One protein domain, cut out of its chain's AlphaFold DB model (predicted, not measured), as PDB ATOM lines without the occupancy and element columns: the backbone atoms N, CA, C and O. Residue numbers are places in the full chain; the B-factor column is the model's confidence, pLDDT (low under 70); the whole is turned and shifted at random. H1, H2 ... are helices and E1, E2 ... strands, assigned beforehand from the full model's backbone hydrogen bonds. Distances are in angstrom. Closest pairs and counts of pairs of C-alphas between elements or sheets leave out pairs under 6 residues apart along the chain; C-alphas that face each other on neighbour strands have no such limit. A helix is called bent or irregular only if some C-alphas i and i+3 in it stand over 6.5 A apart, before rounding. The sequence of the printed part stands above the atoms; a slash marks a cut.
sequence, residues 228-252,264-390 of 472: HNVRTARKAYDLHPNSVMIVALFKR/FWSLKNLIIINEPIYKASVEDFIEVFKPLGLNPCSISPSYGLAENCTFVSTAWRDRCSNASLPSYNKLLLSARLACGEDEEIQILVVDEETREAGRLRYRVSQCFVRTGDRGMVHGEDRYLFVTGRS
ATOM      1  N   HIS A 228      -9.846  12.439  26.125       77.94
ATOM      2  CA  HIS A 228     -11.220  12.836  26.392       77.94
ATOM      3  C   HIS A 228     -11.333  13.443  27.793       77.94
ATOM      4  O   HIS A 228     -11.732  14.597  27.906       77.94
ATOM      5  N   ASN A 229     -10.851  12.746  28.828       79.56
ATOM      6  CA  ASN A 229     -10.946  13.207  30.213       79.56
ATOM      7  C   ASN A 229     -10.257  14.562  30.441       79.56
ATOM      8  O   ASN A 229     -10.833  15.450  31.068       79.56
ATOM      9  N   VAL A 230      -9.068  14.767  29.863       78.00
ATOM     10  CA  VAL A 230      -8.360  16.058  29.917       78.00
ATOM     11  C   VAL A 230      -9.171  17.165  29.248       78.00
ATOM     12  O   VAL A 230      -9.256  18.273  29.777       78.00
ATOM     13  N   ARG A 231      -9.793  16.894  28.093       79.31
ATOM     14  CA  ARG A 231     -10.636  17.877  27.398       79.31
ATOM     15  C   ARG A 231     -11.871  18.233  28.220       79.31
ATOM     16  O   ARG A 231     -12.172  19.421  28.339       79.31
ATOM     17  N   THR A 232     -12.538  17.233  28.786       78.19
ATOM     18  CA  THR A 232     -13.732  17.425  29.608       78.19
ATOM     19  C   THR A 232     -13.395  18.207  30.876       78.19
ATOM     20  O   THR A 232     -14.046  19.209  31.156       78.19
ATOM     21  N   ALA A 233     -12.317  17.849  31.582       78.19
ATOM     22  CA  ALA A 233     -11.847  18.582  32.757       78.19
ATOM     23  C   ALA A 233     -11.461  20.031  32.413       78.19
ATOM     24  O   ALA A 233     -11.863  20.963  33.105       78.19
ATOM     25  N   ARG A 234     -10.742  20.248  31.302       82.19
ATOM     26  CA  ARG A 234     -10.368  21.593  30.830       82.19
ATOM     27  C   ARG A 234     -11.593  22.469  30.569       82.19
ATOM     28  O   ARG A 234     -11.558  23.651  30.886       82.19
ATOM     29  N   LYS A 235     -12.652  21.896  29.985       81.62
ATOM     30  CA  LYS A 235     -13.930  22.580  29.738       81.62
ATOM     31  C   LYS A 235     -14.672  22.861  31.048       81.62
ATOM     32  O   LYS A 235     -15.171  23.963  31.224       81.62
ATOM     33  N   ALA A 236     -14.716  21.894  31.963       80.12
ATOM     34  CA  ALA A 236     -15.443  22.007  33.226       80.12
ATOM     35  C   ALA A 236     -14.827  23.032  34.195       80.12
ATOM     36  O   ALA A 236     -15.557  23.746  34.874       80.12
ATOM     37  N   TYR A 237     -13.497  23.132  34.235       81.12
ATOM     38  CA  TYR A 237     -12.772  24.099  35.071       81.12
ATOM     39  C   TYR A 237     -12.447  25.422  34.354       81.12
ATOM     40  O   TYR A 237     -11.671  26.215  34.883       81.12
ATOM     41  N   ASP A 238     -12.982  25.629  33.145       81.44
ATOM     42  CA  ASP A 238     -12.715  26.785  32.274       81.44
ATOM     43  C   ASP A 238     -11.219  27.151  32.158       81.44
ATOM     44  O   ASP A 238     -10.775  28.289  32.328       81.44
ATOM     45  N   LEU A 239     -10.383  26.140  31.902       80.38
ATOM     46  CA  LEU A 239      -8.937  26.332  31.822       80.38
ATOM     47  C   LEU A 239      -8.537  26.937  30.467       80.38
ATOM     48  O   LEU A 239      -8.681  26.317  29.401       80.38
ATOM     49  N   HIS A 240      -7.954  28.134  30.533       77.31
ATOM     50  CA  HIS A 240      -7.349  28.845  29.412       77.31
ATOM     51  C   HIS A 240      -5.866  28.454  29.251       77.31
ATOM     52  O   HIS A 240      -5.213  28.131  30.242       77.31
ATOM     53  N   PRO A 241      -5.266  28.561  28.050       74.06
ATOM     54  CA  PRO A 241      -3.819  28.380  27.854       74.06
ATOM     55  C   PRO A 241      -2.903  29.204  28.777       74.06
ATOM     56  O   PRO A 241      -1.745  28.848  28.969       74.06
ATOM     57  N   ASN A 242      -3.413  30.297  29.351       76.19
ATOM     58  CA  ASN A 242      -2.663  31.163  30.267       76.19
ATOM     59  C   ASN A 242      -2.855  30.788  31.743       76.19
ATOM     60  O   ASN A 242      -2.170  31.358  32.595       76.19
ATOM     61  N   SER A 243      -3.777  29.869  32.048       74.81
ATOM     62  CA  SER A 243      -4.031  29.400  33.406       74.81
ATOM     63  C   SER A 243      -2.797  28.691  33.959       74.81
ATOM     64  O   SER A 243      -2.143  27.912  33.267       74.81
ATOM     65  N   VAL A 244      -2.487  28.956  35.225       75.75
ATOM     66  CA  VAL A 244      -1.424  28.275  35.966       75.75
ATOM     67  C   VAL A 244      -2.097  27.341  36.960       75.75
ATOM     68  O   VAL A 244      -2.879  27.790  37.793       75.75
ATOM     69  N   MET A 245      -1.822  26.042  36.849       68.38
ATOM     70  CA  MET A 245      -2.274  25.059  37.829       68.38
ATOM     71  C   MET A 245      -1.137  24.751  38.791       68.38
ATOM     72  O   MET A 245      -0.034  24.418  38.365       68.38
ATOM     73  N   ILE A 246      -1.420  24.848  40.087       67.44
ATOM     74  CA  ILE A 246      -0.472  24.536  41.155       67.44
ATOM     75  C   ILE A 246      -1.043  23.362  41.943       67.44
ATOM     76  O   ILE A 246      -2.161  23.433  42.450       67.44
ATOM     77  N   VAL A 247      -0.271  22.284  42.060       62.22
ATOM     78  CA  VAL A 247      -0.591  21.165  42.952       62.22
ATOM     79  C   VAL A 247       0.217  21.359  44.229       62.22
ATOM     80  O   VAL A 247       1.417  21.109  44.251       62.22
ATOM     81  N   ALA A 248      -0.430  21.843  45.288       53.53
ATOM     82  CA  ALA A 248       0.226  22.120  46.563       53.53
ATOM     83  C   ALA A 248      -0.109  21.048  47.612       53.53
ATOM     84  O   ALA A 248      -1.272  20.713  47.840       53.53
ATOM     85  N   LEU A 249       0.921  20.529  48.285       48.09
ATOM     86  CA  LEU A 249       0.785  19.654  49.450       48.09
ATOM     87  C   LEU A 249       0.991  20.481  50.719       48.09
ATOM     88  O   LEU A 249       2.118  20.724  51.145       48.09
ATOM     89  N   PHE A 250      -0.104  20.891  51.353       48.50
ATOM     90  CA  PHE A 250      -0.034  21.608  52.622       48.50
ATOM     91  C   PHE A 250       0.112  20.620  53.782       48.50
ATOM     92  O   PHE A 250      -0.789  19.834  54.087       48.50
ATOM     93  N   LYS A 251       1.253  20.665  54.473       43.12
ATOM     94  CA  LYS A 251       1.393  20.049  55.795       43.12
ATOM     95  C   LYS A 251       0.879  21.048  56.824       43.12
ATOM     96  O   LYS A 251       1.247  22.215  56.776       43.12
ATOM     97  N   ARG A 252       0.060  20.590  57.774       39.97
ATOM     98  CA  ARG A 252      -0.383  21.400  58.922       39.97
ATOM     99  C   ARG A 252       0.853  21.815  59.745       39.97
ATOM    100  O   ARG A 252       1.320  21.039  60.580       39.97
ATOM    101  N   PHE A 264      -4.129  35.002  48.078       82.62
ATOM    102  CA  PHE A 264      -5.021  34.146  47.274       82.62
ATOM    103  C   PHE A 264      -5.844  34.893  46.210       82.62
ATOM    104  O   PHE A 264      -6.724  34.303  45.589       82.62
ATOM    105  N   TRP A 265      -5.560  36.168  45.943       83.38
ATOM    106  CA  TRP A 265      -6.354  37.019  45.048       83.38
ATOM    107  C   TRP A 265      -6.350  36.540  43.588       83.38
ATOM    108  O   TRP A 265      -7.302  36.781  42.847       83.38
ATOM    109  N   SER A 266      -5.291  35.849  43.162       83.94
ATOM    110  CA  SER A 266      -5.186  35.258  41.822       83.94
ATOM    111  C   SER A 266      -5.822  33.864  41.718       83.94
ATOM    112  O   SER A 266      -5.918  33.315  40.614       83.94
ATOM    113  N   LEU A 267      -6.266  33.279  42.840       84.62
ATOM    114  CA  LEU A 267      -6.835  31.938  42.871       84.62
ATOM    115  C   LEU A 267      -8.253  31.948  42.296       84.62
ATOM    116  O   LEU A 267      -9.215  32.358  42.942       84.62
ATOM    117  N   LYS A 268      -8.384  31.435  41.073       82.88
ATOM    118  CA  LYS A 268      -9.684  31.289  40.405       82.88
ATOM    119  C   LYS A 268     -10.416  30.008  40.781       82.88
ATOM    120  O   LYS A 268     -11.640  29.992  40.819       82.88
ATOM    121  N   ASN A 269      -9.667  28.931  41.005       81.69
ATOM    122  CA  ASN A 269     -10.227  27.594  41.124       81.69
ATOM    123  C   ASN A 269      -9.403  26.741  42.104       81.69
ATOM    124  O   ASN A 269      -8.217  26.498  41.875       81.69
ATOM    125  N   LEU A 270     -10.040  26.293  43.185       84.94
ATOM    126  CA  LEU A 270      -9.504  25.404  44.207       84.94
ATOM    127  C   LEU A 270     -10.248  24.070  44.163       84.94
ATOM    128  O   LEU A 270     -11.320  23.907  44.747       84.94
ATOM    129  N   ILE A 271      -9.649  23.107  43.473       81.38
ATOM    130  CA  ILE A 271     -10.206  21.769  43.272       81.38
ATOM    131  C   ILE A 271     -10.093  20.953  44.565       81.38
ATOM    132  O   ILE A 271      -8.993  20.673  45.043       81.38
ATOM    133  N   ILE A 272     -11.236  20.527  45.108       78.25
ATOM    134  CA  ILE A 272     -11.314  19.681  46.304       78.25
ATOM    135  C   ILE A 272     -11.851  18.312  45.902       78.25
ATOM    136  O   ILE A 272     -13.026  18.172  45.576       78.25
ATOM    137  N   ILE A 273     -10.987  17.298  45.968       70.12
ATOM    138  CA  ILE A 273     -11.308  15.896  45.657       70.12
ATOM    139  C   ILE A 273     -11.167  15.092  46.954       70.12
ATOM    140  O   ILE A 273     -10.214  14.338  47.156       70.12
ATOM    141  N   ASN A 274     -12.079  15.330  47.898       64.19
ATOM    142  CA  ASN A 274     -12.198  14.525  49.111       64.19
ATOM    143  C   ASN A 274     -13.558  13.832  49.109       64.19
ATOM    144  O   ASN A 274     -14.523  14.386  48.620       64.19
ATOM    145  N   GLU A 275     -13.656  12.630  49.653       65.44
ATOM    146  CA  GLU A 275     -14.926  11.905  49.693       65.44
ATOM    147  C   GLU A 275     -15.073  11.267  51.071       65.44
ATOM    148  O   GLU A 275     -14.262  10.397  51.422       65.44
ATOM    149  N   PRO A 276     -16.077  11.677  51.864       67.75
ATOM    150  CA  PRO A 276     -17.017  12.794  51.637       67.75
ATOM    151  C   PRO A 276     -16.405  14.209  51.827       67.75
ATOM    152  O   PRO A 276     -15.433  14.382  52.568       67.75
ATOM    153  N   ILE A 277     -17.002  15.240  51.200       76.38
ATOM    154  CA  ILE A 277     -16.665  16.667  51.417       76.38
ATOM    155  C   ILE A 277     -17.643  17.273  52.424       76.38
ATOM    156  O   ILE A 277     -18.822  17.445  52.123       76.38
ATOM    157  N   TYR A 278     -17.151  17.637  53.607       79.38
ATOM    158  CA  TYR A 278     -17.964  18.280  54.639       79.38
ATOM    159  C   TYR A 278     -17.978  19.800  54.476       79.38
ATOM    160  O   TYR A 278     -16.921  20.420  54.361       79.38
ATOM    161  N   LYS A 279     -19.175  20.388  54.541       81.31
ATOM    162  CA  LYS A 279     -19.399  21.836  54.465       81.31
ATOM    163  C   LYS A 279     -18.645  22.587  55.561       81.31
ATOM    164  O   LYS A 279     -17.882  23.479  55.227       81.31
ATOM    165  N   ALA A 280     -18.765  22.148  56.816       77.31
ATOM    166  CA  ALA A 280     -18.090  22.785  57.951       77.31
ATOM    167  C   ALA A 280     -16.570  22.902  57.735       77.31
ATOM    168  O   ALA A 280     -16.005  23.972  57.889       77.31
ATOM    169  N   SER A 281     -15.913  21.835  57.261       79.94
ATOM    170  CA  SER A 281     -14.467  21.860  56.998       79.94
ATOM    171  C   SER A 281     -14.061  22.850  55.900       79.94
ATOM    172  O   SER A 281     -12.940  23.353  55.912       79.94
ATOM    173  N   VAL A 282     -14.934  23.071  54.915       82.50
ATOM    174  CA  VAL A 282     -14.698  24.030  53.828       82.50
ATOM    175  C   VAL A 282     -15.005  25.451  54.290       82.50
ATOM    176  O   VAL A 282     -14.254  26.356  53.951       82.50
ATOM    177  N   GLU A 283     -16.052  25.648  55.089       83.62
ATOM    178  CA  GLU A 283     -16.378  26.937  55.705       83.62
ATOM    179  C   GLU A 283     -15.263  27.398  56.644       83.62
ATOM    180  O   GLU A 283     -14.753  28.495  56.449       83.62
ATOM    181  N   ASP A 284     -14.777  26.530  57.538       81.38
ATOM    182  CA  ASP A 284     -13.627  26.811  58.409       81.38
ATOM    183  C   ASP A 284     -12.397  27.243  57.589       81.38
ATOM    184  O   ASP A 284     -11.676  28.175  57.946       81.38
ATOM    185  N   PHE A 285     -12.139  26.570  56.461       83.50
ATOM    186  CA  PHE A 285     -11.038  26.928  55.566       83.50
ATOM    187  C   PHE A 285     -11.263  28.303  54.929       83.50
ATOM    188  O   PHE A 285     -10.356  29.135  54.918       83.50
ATOM    189  N   ILE A 286     -12.466  28.567  54.420       84.38
ATOM    190  CA  ILE A 286     -12.807  29.866  53.844       84.38
ATOM    191  C   ILE A 286     -12.639  30.965  54.892       84.38
ATOM    192  O   ILE A 286     -12.007  31.969  54.592       84.38
ATOM    193  N   GLU A 287     -13.139  30.787  56.113       83.31
ATOM    194  CA  GLU A 287     -13.045  31.786  57.182       83.31
ATOM    195  C   GLU A 287     -11.596  32.141  57.528       83.31
ATOM    196  O   GLU A 287     -11.265  33.322  57.641       83.31
ATOM    197  N   VAL A 288     -10.715  31.140  57.611       83.75
ATOM    198  CA  VAL A 288      -9.288  31.342  57.910       83.75
ATOM    199  C   VAL A 288      -8.558  32.080  56.783       83.75
ATOM    200  O   VAL A 288      -7.709  32.926  57.052       83.75
ATOM    201  N   PHE A 289      -8.869  31.776  55.520       83.44
ATOM    202  CA  PHE A 289      -8.124  32.289  54.362       83.44
ATOM    203  C   PHE A 289      -8.795  33.477  53.654       83.44
ATOM    204  O   PHE A 289      -8.174  34.122  52.807       83.44
ATOM    205  N   LYS A 290     -10.031  33.829  54.019       83.00
ATOM    206  CA  LYS A 290     -10.754  35.002  53.502       83.00
ATOM    207  C   LYS A 290     -10.001  36.322  53.736       83.00
ATOM    208  O   LYS A 290      -9.932  37.098  52.782       83.00
ATOM    209  N   PRO A 291      -9.371  36.581  54.904       82.88
ATOM    210  CA  PRO A 291      -8.547  37.781  55.099       82.88
ATOM    211  C   PRO A 291      -7.344  37.861  54.147       82.88
ATOM    212  O   PRO A 291      -6.890  38.953  53.822       82.88
ATOM    213  N   LEU A 292      -6.859  36.717  53.652       82.94
ATOM    214  CA  LEU A 292      -5.740  36.617  52.708       82.94
ATOM    215  C   LEU A 292      -6.187  36.723  51.231       82.94
ATOM    216  O   LEU A 292      -5.394  36.497  50.312       82.94
ATOM    217  N   GLY A 293      -7.456  37.075  50.992       82.94
ATOM    218  CA  GLY A 293      -8.026  37.303  49.661       82.94
ATOM    219  C   GLY A 293      -8.626  36.071  48.989       82.94
ATOM    220  O   GLY A 293      -8.858  36.095  47.782       82.94
ATOM    221  N   LEU A 294      -8.878  34.989  49.734       85.06
ATOM    222  CA  LEU A 294      -9.542  33.811  49.180       85.06
ATOM    223  C   LEU A 294     -11.001  34.135  48.830       85.06
ATOM    224  O   LEU A 294     -11.811  34.444  49.705       85.06
ATOM    225  N   ASN A 295     -11.355  34.001  47.551       84.38
ATOM    226  CA  ASN A 295     -12.737  34.120  47.097       84.38
ATOM    227  C   ASN A 295     -13.500  32.803  47.368       84.38
ATOM    228  O   ASN A 295     -13.099  31.771  46.825       84.38
ATOM    229  N   PRO A 296     -14.616  32.797  48.126       83.12
ATOM    230  CA  PRO A 296     -15.431  31.595  48.343       83.12
ATOM    231  C   PRO A 296     -15.924  30.931  47.046       83.12
ATOM    232  O   PRO A 296     -16.053  29.710  46.993       83.12
ATOM    233  N   CYS A 297     -16.138  31.708  45.979       82.44
ATOM    234  CA  CYS A 297     -16.543  31.189  44.667       82.44
ATOM    235  C   CYS A 297     -15.416  30.431  43.942       82.44
ATOM    236  O   CYS A 297     -15.671  29.769  42.939       82.44
ATOM    237  N   SER A 298     -14.174  30.500  44.436       85.12
ATOM    238  CA  SER A 298     -13.065  29.713  43.887       85.12
ATOM    239  C   SER A 298     -13.137  28.238  44.279       85.12
ATOM    240  O   SER A 298     -12.464  27.425  43.658       85.12
ATOM    241  N   ILE A 299     -13.935  27.861  45.283       84.88
ATOM    242  CA  ILE A 299     -13.993  26.481  45.767       84.88
ATOM    243  C   ILE A 299     -14.717  25.575  44.768       84.88
ATOM    244  O   ILE A 299     -15.858  25.828  44.382       84.88
ATOM    245  N   SER A 300     -14.066  24.465  44.421       83.88
ATOM    246  CA  SER A 300     -14.512  23.517  43.396       83.88
ATOM    247  C   SER A 300     -14.590  22.099  43.948       83.88
ATOM    248  O   SER A 300     -13.691  21.281  43.702       83.88
ATOM    249  N   PRO A 301     -15.654  21.766  44.696       84.12
ATOM    250  CA  PRO A 301     -15.932  20.390  45.079       84.12
ATOM    251  C   PRO A 301     -16.040  19.527  43.819       84.12
ATOM    252  O   PRO A 301     -16.810  19.846  42.913       84.12
ATOM    253  N   SER A 302     -15.221  18.485  43.727       81.56
ATOM    254  CA  SER A 302     -15.081  17.686  42.510       81.56
ATOM    255  C   SER A 302     -15.038  16.200  42.832       81.56
ATOM    256  O   SER A 302     -14.463  15.786  43.838       81.56
ATOM    257  N   TYR A 303     -15.639  15.402  41.955       81.50
ATOM    258  CA  TYR A 303     -15.714  13.951  42.068       81.50
ATOM    259  C   TYR A 303     -14.806  13.282  41.036       81.50
ATOM    260  O   TYR A 303     -14.746  13.711  39.874       81.50
ATOM    261  N   GLY A 304     -14.100  12.231  41.458       78.88
ATOM    262  CA  GLY A 304     -13.120  11.582  40.606       78.88
ATOM    263  C   GLY A 304     -12.697  10.185  41.041       78.88
ATOM    264  O   GLY A 304     -12.569   9.884  42.225       78.88
ATOM    265  N   LEU A 305     -12.416   9.338  40.053       75.62
ATOM    266  CA  LEU A 305     -11.992   7.950  40.231       75.62
ATOM    267  C   LEU A 305     -11.055   7.511  39.100       75.62
ATOM    268  O   LEU A 305     -11.080   8.068  38.001       75.62
ATOM    269  N   ALA A 306     -10.216   6.512  39.375       74.06
ATOM    270  CA  ALA A 306      -9.192   6.057  38.434       74.06
ATOM    271  C   ALA A 306      -9.796   5.399  37.191       74.06
ATOM    272  O   ALA A 306      -9.297   5.586  36.087       74.06
ATOM    273  N   GLU A 307     -10.897   4.662  37.357       77.12
ATOM    274  CA  GLU A 307     -11.592   3.980  36.269       77.12
ATOM    275  C   GLU A 307     -12.076   4.966  35.195       77.12
ATOM    276  O   GLU A 307     -12.081   4.610  34.021       77.12
ATOM    277  N   ASN A 308     -12.343   6.230  35.557       74.88
ATOM    278  CA  ASN A 308     -12.653   7.305  34.612       74.88
ATOM    279  C   ASN A 308     -11.460   8.239  34.328       74.88
ATOM    280  O   ASN A 308     -11.633   9.438  34.126       74.88
ATOM    281  N   CYS A 309     -10.230   7.719  34.348       71.44
ATOM    282  CA  CYS A 309      -8.965   8.436  34.120       71.44
ATOM    283  C   CYS A 309      -8.597   9.533  35.135       71.44
ATOM    284  O   CYS A 309      -7.413   9.845  35.225       71.44
ATOM    285  N   THR A 310      -9.559  10.130  35.852       76.75
ATOM    286  CA  THR A 310      -9.470  10.887  37.120       76.75
ATOM    287  C   THR A 310     -10.734  11.728  37.295       76.75
ATOM    288  O   THR A 310     -11.411  11.596  38.306       76.75
ATOM    289  N   PHE A 311     -11.061  12.606  36.342       79.88
ATOM    290  CA  PHE A 311     -12.158  13.573  36.480       79.88
ATOM    291  C   PHE A 311     -13.511  12.935  36.149       79.88
ATOM    292  O   PHE A 311     -13.617  12.236  35.148       79.88
ATOM    293  N   VAL A 312     -14.555  13.203  36.935       78.44
ATOM    294  CA  VAL A 312     -15.937  12.817  36.593       78.44
ATOM    295  C   VAL A 312     -16.840  14.039  36.558       78.44
ATOM    296  O   VAL A 312     -17.538  14.257  35.573       78.44
ATOM    297  N   SER A 313     -16.827  14.843  37.621       81.12
ATOM    298  CA  SER A 313     -17.672  16.030  37.716       81.12
ATOM    299  C   SER A 313     -17.097  17.062  38.678       81.12
ATOM    300  O   SER A 313     -16.238  16.755  39.507       81.12
ATOM    301  N   THR A 314     -17.589  18.292  38.564       81.19
ATOM    302  CA  THR A 314     -17.287  19.400  39.467       81.19
ATOM    303  C   THR A 314     -18.537  20.234  39.705       81.19
ATOM    304  O   THR A 314     -19.358  20.426  38.809       81.19
ATOM    305  N   ALA A 315     -18.673  20.731  40.930       75.81
ATOM    306  CA  ALA A 315     -19.713  21.666  41.333       75.81
ATOM    307  C   ALA A 315     -19.325  23.138  41.089       75.81
ATOM    308  O   ALA A 315     -20.093  24.034  41.446       75.81
ATOM    309  N   TRP A 316     -18.139  23.398  40.524       74.25
ATOM    310  CA  TRP A 316     -17.614  24.748  40.329       74.25
ATOM    311  C   TRP A 316     -18.453  25.598  39.364       74.25
ATOM    312  O   TRP A 316     -19.011  25.095  38.387       74.25
ATOM    313  N   ARG A 317     -18.515  26.911  39.628       67.81
ATOM    314  CA  ARG A 317     -19.193  27.905  38.785       67.81
ATOM    315  C   ARG A 317     -18.329  29.158  38.659       67.81
ATOM    316  O   ARG A 317     -18.116  29.853  39.645       67.81
ATOM    317  N   ASP A 318     -17.929  29.490  37.433       54.44
ATOM    318  CA  ASP A 318     -17.169  30.710  37.110       54.44
ATOM    319  C   ASP A 318     -17.942  32.006  37.449       54.44
ATOM    320  O   ASP A 318     -17.362  33.055  37.714       54.44
ATOM    321  N   ARG A 319     -19.283  31.942  37.484       51.72
ATOM    322  CA  ARG A 319     -20.162  33.104  37.690       51.72
ATOM    323  C   ARG A 319     -21.230  32.839  38.744       51.72
ATOM    324  O   ARG A 319     -22.389  32.611  38.413       51.72
ATOM    325  N   CYS A 320     -20.853  32.885  40.017       48.53
ATOM    326  CA  CYS A 320     -21.826  32.992  41.102       48.53
ATOM    327  C   CYS A 320     -21.649  34.314  41.850       48.53
ATOM    328  O   CYS A 320     -20.680  34.519  42.577       48.53
ATOM    329  N   SER A 321     -22.634  35.194  41.671       47.22
ATOM    330  CA  SER A 321     -22.988  36.259  42.600       47.22
ATOM    331  C   SER A 321     -23.668  35.621  43.819       47.22
ATOM    332  O   SER A 321     -24.743  35.043  43.709       47.22
ATOM    333  N   ASN A 322     -23.018  35.680  44.981       47.19
ATOM    334  CA  ASN A 322     -23.586  35.461  46.324       47.19
ATOM    335  C   ASN A 322     -24.325  34.141  46.655       47.19
ATOM    336  O   ASN A 322     -24.832  34.015  47.768       47.19
ATOM    337  N   ALA A 323     -24.384  33.137  45.778       55.25
ATOM    338  CA  ALA A 323     -25.049  31.871  46.094       55.25
ATOM    339  C   ALA A 323     -24.141  30.955  46.935       55.25
ATOM    340  O   ALA A 323     -23.093  30.503  46.471       55.25
ATOM    341  N   SER A 324     -24.555  30.657  48.168       63.50
ATOM    342  CA  SER A 324     -23.927  29.635  49.012       63.50
ATOM    343  C   SER A 324     -23.924  28.274  48.309       63.50
ATOM    344  O   SER A 324     -24.936  27.892  47.717       63.50
ATOM    345  N   LEU A 325     -22.825  27.518  48.411       68.81
ATOM    346  CA  LEU A 325     -22.737  26.169  47.843       68.81
ATOM    347  C   LEU A 325     -23.884  25.280  48.374       68.81
ATOM    348  O   LEU A 325     -24.064  25.210  49.596       68.81
ATOM    349  N   PRO A 326     -24.643  24.584  47.499       71.19
ATOM    350  CA  PRO A 326     -25.692  23.672  47.932       71.19
ATOM    351  C   PRO A 326     -25.125  22.615  48.876       71.19
ATOM    352  O   PRO A 326     -24.105  21.981  48.585       71.19
ATOM    353  N   SER A 327     -25.797  22.417  50.007       75.56
ATOM    354  CA  SER A 327     -25.389  21.439  51.006       75.56
ATOM    355  C   SER A 327     -26.558  20.606  51.474       75.56
ATOM    356  O   SER A 327     -27.618  21.153  51.770       75.56
ATOM    357  N   TYR A 328     -26.329  19.310  51.620       70.94
ATOM    358  CA  TYR A 328     -27.308  18.384  52.162       70.94
ATOM    359  C   TYR A 328     -26.649  17.508  53.222       70.94
ATOM    360  O   TYR A 328     -25.559  16.989  53.005       70.94
ATOM    361  N   ASN A 329     -27.295  17.357  54.381       66.81
ATOM    362  CA  ASN A 329     -26.788  16.562  55.504       66.81
ATOM    363  C   ASN A 329     -25.298  16.831  55.829       66.81
ATOM    364  O   ASN A 329     -24.488  15.914  55.952       66.81
ATOM    365  N   LYS A 330     -24.925  18.118  55.922       76.62
ATOM    366  CA  LYS A 330     -23.550  18.618  56.159       76.62
ATOM    367  C   LYS A 330     -22.542  18.342  55.030       76.62
ATOM    368  O   LYS A 330     -21.378  18.717  55.170       76.62
ATOM    369  N   LEU A 331     -22.956  17.722  53.928       76.12
ATOM    370  CA  LEU A 331     -22.117  17.437  52.767       76.12
ATOM    371  C   LEU A 331     -22.249  18.529  51.712       76.12
ATOM    372  O   LEU A 331     -23.333  19.077  51.506       76.12
ATOM    373  N   LEU A 332     -21.143  18.818  51.034       77.62
ATOM    374  CA  LEU A 332     -21.150  19.639  49.832       77.62
ATOM    375  C   LEU A 332     -21.449  18.797  48.600       77.62
ATOM    376  O   LEU A 332     -21.119  17.612  48.519       77.62
ATOM    377  N   LEU A 333     -22.063  19.462  47.630       80.75
ATOM    378  CA  LEU A 333     -22.321  18.931  46.306       80.75
ATOM    379  C   LEU A 333     -21.046  18.374  45.662       80.75
ATOM    380  O   LEU A 333     -20.017  19.036  45.680       80.75
ATOM    381  N   SER A 334     -21.117  17.184  45.064       74.50
ATOM    382  CA  SER A 334     -19.997  16.569  44.334       74.50
ATOM    383  C   SER A 334     -20.177  16.626  42.813       74.50
ATOM    384  O   SER A 334     -19.197  16.766  42.086       74.50
ATOM    385  N   ALA A 335     -21.419  16.536  42.327       71.25
ATOM    386  CA  ALA A 335     -21.750  16.628  40.904       71.25
ATOM    387  C   ALA A 335     -23.170  17.166  40.690       71.25
ATOM    388  O   ALA A 335     -24.071  16.851  41.460       71.25
ATOM    389  N   ARG A 336     -23.421  17.917  39.615       69.62
ATOM    390  CA  ARG A 336     -24.795  18.217  39.178       69.62
ATOM    391  C   ARG A 336     -25.205  17.205  38.115       69.62
ATOM    392  O   ARG A 336     -24.514  17.083  37.113       69.62
ATOM    393  N   LEU A 337     -26.324  16.509  38.308       66.69
ATOM    394  CA  LEU A 337     -26.863  15.592  37.305       66.69
ATOM    395  C   LEU A 337     -27.674  16.398  36.289       66.69
ATOM    396  O   LEU A 337     -28.908  16.427  36.347       66.69
ATOM    397  N   ALA A 338     -26.995  17.087  35.369       59.41
ATOM    398  CA  ALA A 338     -27.702  17.805  34.318       59.41
ATOM    399  C   ALA A 338     -28.582  16.844  33.499       59.41
ATOM    400  O   ALA A 338     -28.310  15.649  33.376       59.41
ATOM    401  N   CYS A 339     -29.681  17.372  32.969       44.25
ATOM    402  CA  CYS A 339     -30.655  16.623  32.178       44.25
ATOM    403  C   CYS A 339     -30.606  17.056  30.699       44.25
ATOM    404  O   CYS A 339     -31.649  17.246  30.081       44.25
ATOM    405  N   GLY A 340     -29.401  17.281  30.160       47.22
ATOM    406  CA  GLY A 340     -29.176  17.751  28.786       47.22
ATOM    407  C   GLY A 340     -28.298  16.802  27.967       47.22
ATOM    408  O   GLY A 340     -27.462  16.093  28.521       47.22
ATOM    409  N   GLU A 341     -28.484  16.799  26.644       47.94
ATOM    410  CA  GLU A 341     -27.765  15.928  25.693       47.94
ATOM    411  C   GLU A 341     -26.285  16.316  25.480       47.94
ATOM    412  O   GLU A 341     -25.525  15.536  24.911       47.94
ATOM    413  N   ASP A 342     -25.864  17.489  25.969       54.62
ATOM    414  CA  ASP A 342     -24.531  18.073  25.739       54.62
ATOM    415  C   ASP A 342     -23.458  17.668  26.770       54.62
ATOM    416  O   ASP A 342     -22.306  18.115  26.682       54.62
ATOM    417  N   GLU A 343     -23.808  16.855  27.773       63.34
ATOM    418  CA  GLU A 343     -22.833  16.393  28.764       63.34
ATOM    419  C   GLU A 343     -21.961  15.258  28.212       63.34
ATOM    420  O   GLU A 343     -22.443  14.217  27.767       63.34
ATOM    421  N   GLU A 344     -20.643  15.469  28.269       69.12
ATOM    422  CA  GLU A 344     -19.640  14.515  27.780       69.12
ATOM    423  C   GLU A 344     -19.528  13.266  28.670       69.12
ATOM    424  O   GLU A 344     -19.216  12.192  28.163       69.12
ATOM    425  N   ILE A 345     -19.804  13.396  29.973       74.06
ATOM    426  CA  ILE A 345     -19.809  12.297  30.947       74.06
ATOM    427  C   ILE A 345     -21.207  12.211  31.543       74.06
ATOM    428  O   ILE A 345     -21.658  13.135  32.211       74.06
ATOM    429  N   GLN A 346     -21.880  11.081  31.344       74.06
ATOM    430  CA  GLN A 346     -23.172  10.834  31.980       74.06
ATOM    431  C   GLN A 346     -22.963  10.157  33.328       74.06
ATOM    432  O   GLN A 346     -22.122   9.264  33.437       74.06
ATOM    433  N   ILE A 347     -23.746  10.579  34.324       75.62
ATOM    434  CA  ILE A 347     -23.818   9.965  35.648       75.62
ATOM    435  C   ILE A 347     -25.237   9.457  35.851       75.62
ATOM    436  O   ILE A 347     -26.189  10.236  35.926       75.62
ATOM    437  N   LEU A 348     -25.376   8.141  35.946       74.06
ATOM    438  CA  LEU A 348     -26.642   7.511  36.294       74.06
ATOM    439  C   LEU A 348     -26.683   7.176  37.776       74.06
ATOM    440  O   LEU A 348     -25.655   6.871  38.362       74.06
ATOM    441  N   VAL A 349     -27.871   7.214  38.361       72.19
ATOM    442  CA  VAL A 349     -28.116   6.806  39.736       72.19
ATOM    443  C   VAL A 349     -28.986   5.550  39.751       72.19
ATOM    444  O   VAL A 349     -30.050   5.538  39.129       72.19
ATOM    445  N   VAL A 350     -28.502   4.497  40.414       70.25
ATOM    446  CA  VAL A 350     -29.116   3.158  40.418       70.25
ATOM    447  C   VAL A 350     -29.362   2.671  41.841       70.25
ATOM    448  O   VAL A 350     -28.482   2.780  42.688       70.25
ATOM    449  N   ASP A 351     -30.519   2.085  42.103       65.38
ATOM    450  CA  ASP A 351     -30.794   1.476  43.401       65.38
ATOM    451  C   ASP A 351     -29.993   0.171  43.599       65.38
ATOM    452  O   ASP A 351     -29.819  -0.630  42.674       65.38
ATOM    453  N   GLU A 352     -29.415  -0.015  44.792       60.72
ATOM    454  CA  GLU A 352     -28.482  -1.119  45.061       60.72
ATOM    455  C   GLU A 352     -29.183  -2.490  45.068       60.72
ATOM    456  O   GLU A 352     -28.582  -3.479  44.632       60.72
ATOM    457  N   GLU A 353     -30.443  -2.542  45.513       56.22
ATOM    458  CA  GLU A 353     -31.214  -3.775  45.696       56.22
ATOM    459  C   GLU A 353     -31.978  -4.159  44.426       56.22
ATOM    460  O   GLU A 353     -31.883  -5.292  43.949       56.22
ATOM    461  N   THR A 354     -32.685  -3.200  43.837       58.44
ATOM    462  CA  THR A 354     -33.554  -3.421  42.672       58.44
ATOM    463  C   THR A 354     -32.789  -3.367  41.350       58.44
ATOM    464  O   THR A 354     -33.253  -3.896  40.339       58.44
ATOM    465  N   ARG A 355     -31.591  -2.758  41.340       59.44
ATOM    466  CA  ARG A 355     -30.824  -2.413  40.127       59.44
ATOM    467  C   ARG A 355     -31.616  -1.565  39.131       59.44
ATOM    468  O   ARG A 355     -31.227  -1.469  37.963       59.44
ATOM    469  N   GLU A 356     -32.704  -0.943  39.574       55.84
ATOM    470  CA  GLU A 356     -33.483  -0.052  38.737       55.84
ATOM    471  C   GLU A 356     -32.761   1.286  38.619       55.84
ATOM    472  O   GLU A 356     -32.364   1.933  39.591       55.84
ATOM    473  N   ALA A 357     -32.535   1.681  37.373       54.72
ATOM    474  CA  ALA A 357     -32.069   3.008  37.042       54.72
ATOM    475  C   ALA A 357     -33.255   3.972  37.079       54.72
ATOM    476  O   ALA A 357     -34.313   3.665  36.521       54.72
ATOM    477  N   GLY A 358     -33.059   5.175  37.629       52.09
ATOM    478  CA  GLY A 358     -33.992   6.276  37.384       52.09
ATOM    479  C   GLY A 358     -34.281   6.375  35.878       52.09
ATOM    480  O   GLY A 358     -33.349   6.417  35.079       52.09
ATOM    481  N   ARG A 359     -35.568   6.310  35.504       42.47
ATOM    482  CA  ARG A 359     -36.103   6.051  34.151       42.47
ATOM    483  C   ARG A 359     -35.220   6.601  33.016       42.47
ATOM    484  O   ARG A 359     -35.358   7.756  32.614       42.47
ATOM    485  N   LEU A 360     -34.351   5.757  32.454       43.66
ATOM    486  CA  LEU A 360     -33.578   6.079  31.254       43.66
ATOM    487  C   LEU A 360     -34.534   6.160  30.061       43.66
ATOM    488  O   LEU A 360     -35.020   5.146  29.555       43.66
ATOM    489  N   ARG A 361     -34.812   7.373  29.583       43.25
ATOM    490  CA  ARG A 361     -35.352   7.545  28.235       43.25
ATOM    491  C   ARG A 361     -34.181   7.381  27.259       43.25
ATOM    492  O   ARG A 361     -33.361   8.279  27.134       43.25
ATOM    493  N   TYR A 362     -34.171   6.243  26.564       38.00
ATOM    494  CA  TYR A 362     -33.396   5.913  25.357       38.00
ATOM    495  C   TYR A 362     -32.021   5.218  25.498       38.00
ATOM    496  O   TYR A 362     -31.124   5.646  26.212       38.00
ATOM    497  N   ARG A 363     -31.884   4.181  24.648       40.94
ATOM    498  CA  ARG A 363     -30.704   3.394  24.215       40.94
ATOM    499  C   ARG A 363     -30.127   2.344  25.179       40.94
ATOM    500  O   ARG A 363     -29.228   2.589  25.970       40.94
ATOM    501  N   VAL A 364     -30.561   1.105  24.941       38.91
ATOM    502  CA  VAL A 364     -30.161  -0.166  25.578       38.91
ATOM    503  C   VAL A 364     -28.774  -0.669  25.105       38.91
ATOM    504  O   VAL A 364     -28.587  -1.853  24.861       38.91
ATOM    505  N   SER A 365     -27.783   0.208  24.909       42.09
ATOM    506  CA  SER A 365     -26.460  -0.221  24.405       42.09
ATOM    507  C   SER A 365     -25.259   0.514  25.007       42.09
ATOM    508  O   SER A 365     -24.202   0.562  24.379       42.09
ATOM    509  N   GLN A 366     -25.400   1.119  26.189       59.06
ATOM    510  CA  GLN A 366     -24.288   1.782  26.874       59.06
ATOM    511  C   GLN A 366     -23.794   0.935  28.052       59.06
ATOM    512  O   GLN A 366     -24.576   0.526  28.907       59.06
ATOM    513  N   CYS A 367     -22.489   0.656  28.083       65.25
ATOM    514  CA  CYS A 367     -21.832   0.020  29.221       65.25
ATOM    515  C   CYS A 367     -21.581   1.073  30.303       65.25
ATOM    516  O   CYS A 367     -20.934   2.081  30.016       65.25
ATOM    517  N   PHE A 368     -22.043   0.805  31.527       70.50
ATOM    518  CA  PHE A 368     -21.775   1.625  32.706       70.50
ATOM    519  C   PHE A 368     -20.843   0.909  33.676       70.50
ATOM    520  O   PHE A 368     -20.965  -0.297  33.896       70.50
ATOM    521  N   VAL A 369     -19.929   1.654  34.296       71.44
ATOM    522  CA  VAL A 369     -19.105   1.127  35.388       71.44
ATOM    523  C   VAL A 369     -19.714   1.500  36.724       71.44
ATOM    524  O   VAL A 369     -20.157   2.628  36.931       71.44
ATOM    525  N   ARG A 370     -19.693   0.529  37.635       74.62
ATOM    526  CA  ARG A 370     -20.125   0.687  39.020       74.62
ATOM    527  C   ARG A 370     -18.972   1.257  39.835       74.62
ATOM    528  O   ARG A 370     -17.967   0.576  40.023       74.62
ATOM    529  N   THR A 371     -19.138   2.475  40.341       75.00
ATOM    530  CA  THR A 371     -18.123   3.150  41.170       75.00
ATOM    531  C   THR A 371     -17.940   2.473  42.531       75.00
ATOM    532  O   THR A 371     -16.859   2.495  43.111       75.00
ATOM    533  N   GLY A 372     -18.996   1.825  43.037       71.50
ATOM    534  CA  GLY A 372     -19.028   1.301  44.402       71.50
ATOM    535  C   GLY A 372     -19.184   2.401  45.456       71.50
ATOM    536  O   GLY A 372     -19.172   2.095  46.650       71.50
ATOM    537  N   ASP A 373     -19.380   3.647  45.028       75.81
ATOM    538  CA  ASP A 373     -19.691   4.774  45.892       75.81
ATOM    539  C   ASP A 373     -21.205   4.893  46.084       75.81
ATOM    540  O   ASP A 373     -22.000   4.609  45.182       75.81
ATOM    541  N   ARG A 374     -21.594   5.308  47.289       71.62
ATOM    542  CA  ARG A 374     -22.966   5.660  47.633       71.62
ATOM    543  C   ARG A 374     -23.111   7.163  47.538       71.62
ATOM    544  O   ARG A 374     -22.270   7.921  48.030       71.62
ATOM    545  N   GLY A 375     -24.196   7.584  46.911       71.94
ATOM    546  CA  GLY A 375     -24.571   8.981  46.860       71.94
ATOM    547  C   GLY A 375     -26.024   9.184  47.234       71.94
ATOM    548  O   GLY A 375     -26.743   8.238  47.543       71.94
ATOM    549  N   MET A 376     -26.453  10.434  47.177       73.00
ATOM    550  CA  MET A 376     -27.855  10.808  47.227       73.00
ATOM    551  C   MET A 376     -28.098  11.943  46.237       73.00
ATOM    552  O   MET A 376     -27.256  12.834  46.100       73.00
ATOM    553  N   VAL A 377     -29.236  11.902  45.543       72.94
ATOM    554  CA  VAL A 377     -29.673  12.977  44.644       72.94
ATOM    555  C   VAL A 377     -30.681  13.850  45.371       72.94
ATOM    556  O   VAL A 377     -31.643  13.333  45.930       72.94
ATOM    557  N   HIS A 378     -30.478  15.165  45.367       71.19
ATOM    558  CA  HIS A 378     -31.383  16.101  46.031       71.19
ATOM    559  C   HIS A 378     -31.563  17.409  45.257       71.19
ATOM    560  O   HIS A 378     -30.654  17.868  44.567       71.19
ATOM    561  N   GLY A 379     -32.733  18.029  45.419       64.62
ATOM    562  CA  GLY A 379     -33.103  19.298  44.791       64.62
ATOM    563  C   GLY A 379     -33.631  19.158  43.360       64.62
ATOM    564  O   GLY A 379     -33.402  18.151  42.690       64.62
ATOM    565  N   GLU A 380     -34.321  20.199  42.890       63.34
ATOM    566  CA  GLU A 380     -34.903  20.279  41.537       63.34
ATOM    567  C   GLU A 380     -33.829  20.206  40.439       63.34
ATOM    568  O   GLU A 380     -34.012  19.556  39.413       63.34
ATOM    569  N   ASP A 381     -32.651  20.770  40.716       63.97
ATOM    570  CA  ASP A 381     -31.462  20.718  39.855       63.97
ATOM    571  C   ASP A 381     -30.734  19.353  39.868       63.97
ATOM    572  O   ASP A 381     -29.703  19.195  39.207       63.97
ATOM    573  N   ARG A 382     -31.234  18.373  40.640       70.81
ATOM    574  CA  ARG A 382     -30.673  17.022  40.822       70.81
ATOM    575  C   ARG A 382     -29.181  17.018  41.167       70.81
ATOM    576  O   ARG A 382     -28.321  16.564  40.411       70.81
ATOM    577  N   TYR A 383     -28.865  17.502  42.354       75.12
ATOM    578  CA  TYR A 383     -27.510  17.538  42.886       75.12
ATOM    579  C   TYR A 383     -27.105  16.190  43.494       75.12
ATOM    580  O   TYR A 383     -27.830  15.654  44.326       75.12
ATOM    581  N   LEU A 384     -25.948  15.651  43.099       75.75
ATOM    582  CA  LEU A 384     -25.361  14.423  43.639       75.75
ATOM    583  C   LEU A 384     -24.404  14.739  44.791       75.75
ATOM    584  O   LEU A 384     -23.380  15.407  44.621       75.75
ATOM    585  N   PHE A 385     -24.704  14.172  45.950       78.19
ATOM    586  CA  PHE A 385     -23.872  14.228  47.145       78.19
ATOM    587  C   PHE A 385     -23.273  12.848  47.388       78.19
ATOM    588  O   PHE A 385     -24.020  11.898  47.612       78.19
ATOM    589  N   VAL A 386     -21.945  12.720  47.350       77.50
ATOM    590  CA  VAL A 386     -21.278  11.452  47.680       77.50
ATOM    591  C   VAL A 386     -21.261  11.288  49.197       77.50
ATOM    592  O   VAL A 386     -20.623  12.062  49.912       77.50
ATOM    593  N   THR A 387     -21.977  10.282  49.695       69.12
ATOM    594  CA  THR A 387     -22.127  10.025  51.131       69.12
ATOM    595  C   THR A 387     -21.017   9.123  51.652       69.12
ATOM    596  O   THR A 387     -20.582   9.281  52.789       69.12
ATOM    597  N   GLY A 388     -20.487   8.222  50.824       67.81
ATOM    598  CA  GLY A 388     -19.402   7.326  51.203       67.81
ATOM    599  C   GLY A 388     -19.238   6.180  50.215       67.81
ATOM    600  O   GLY A 388     -19.661   6.274  49.069       67.81
ATOM    601  N   ARG A 389     -18.636   5.074  50.661       67.31
ATOM    602  CA  ARG A 389     -18.517   3.851  49.855       67.31
ATOM    603  C   ARG A 389     -19.548   2.822  50.278       67.31
ATOM    604  O   ARG A 389     -19.858   2.719  51.456       67.31
ATOM    605  N   SER A 390     -19.986   1.982  49.348       56.75
ATOM    606  CA  SER A 390     -20.978   0.925  49.618       56.75
ATOM    607  C   SER A 390     -20.489  -0.119  50.627       56.75
ATOM    608  O   SER A 390     -21.279  -0.745  51.323       56.75
TER     609      SER A 390
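Overview. This is residues 228 to 252 and 264 to 390 of the 472 residues of the protein "AMP-binding domain-containing protein" of Actinidia rufa (UniProt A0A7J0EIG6). With little regular structure, the model is mostly loops round a small sheet, E1 E2 E3, and a hairpin, E5 and E6; H2 lies at one end of the longest axis, and residues 361 to 367 stick out at the other. Of 152 printed residues, 58 are in H1, E1, H2, E2, E3, E4, E5 and E6, in chain order. The class and the larger sheet are mixed; the whole is compact, radius of gyration of the C-alphas 16.4 A, spanning 51 by 36 by 31 A.

Arrangement. H1, residues 228 to 236, only grazes the sheet; its C-alpha 233 is 6.2 A from C-alpha 311 of E3, residues 310 to 314, the closest pair. E1, residues 270 to 272, H2, 279 to 292, and E2, 299 to 305, form a strand-helix-strand unit, parallel neighbour strands with a helix between, its crossover right-handed; N 300 and O 270, 2.8 A, are within hydrogen-bond range. E2 and E3 form an antiparallel hairpin, with N 303 and O 313 at 2.9 A. E4, residues 347 to 350, pairs with no named strand. E5, residues 370 to 378, bends by 78 degrees at 373 and forms an antiparallel hairpin with E6, 383 to 389; N 376 and O 385 are 2.9 A apart. Every O i to N i+4 pair is within range in H1, 8 of 10 in H2, which is irregular, C-alphas 288 and 291 being 7.1 A apart.

Along the chain. H1 begins at C-alpha 228 (-11.220, 12.836, 26.392) and E6 ends at C-alpha 389 (-18.517, 3.851, 49.855). H2 measures 20.2 A, E5 20.3 A.

Size, cuts and confidence. Residues 253 to 263 are cut out, a 17.9 A gap between C-alphas 252 and 264. The links E3 to E4 and E4 to E5 are long. Confidence is under 70 at 54 residues, among them 351 to 367.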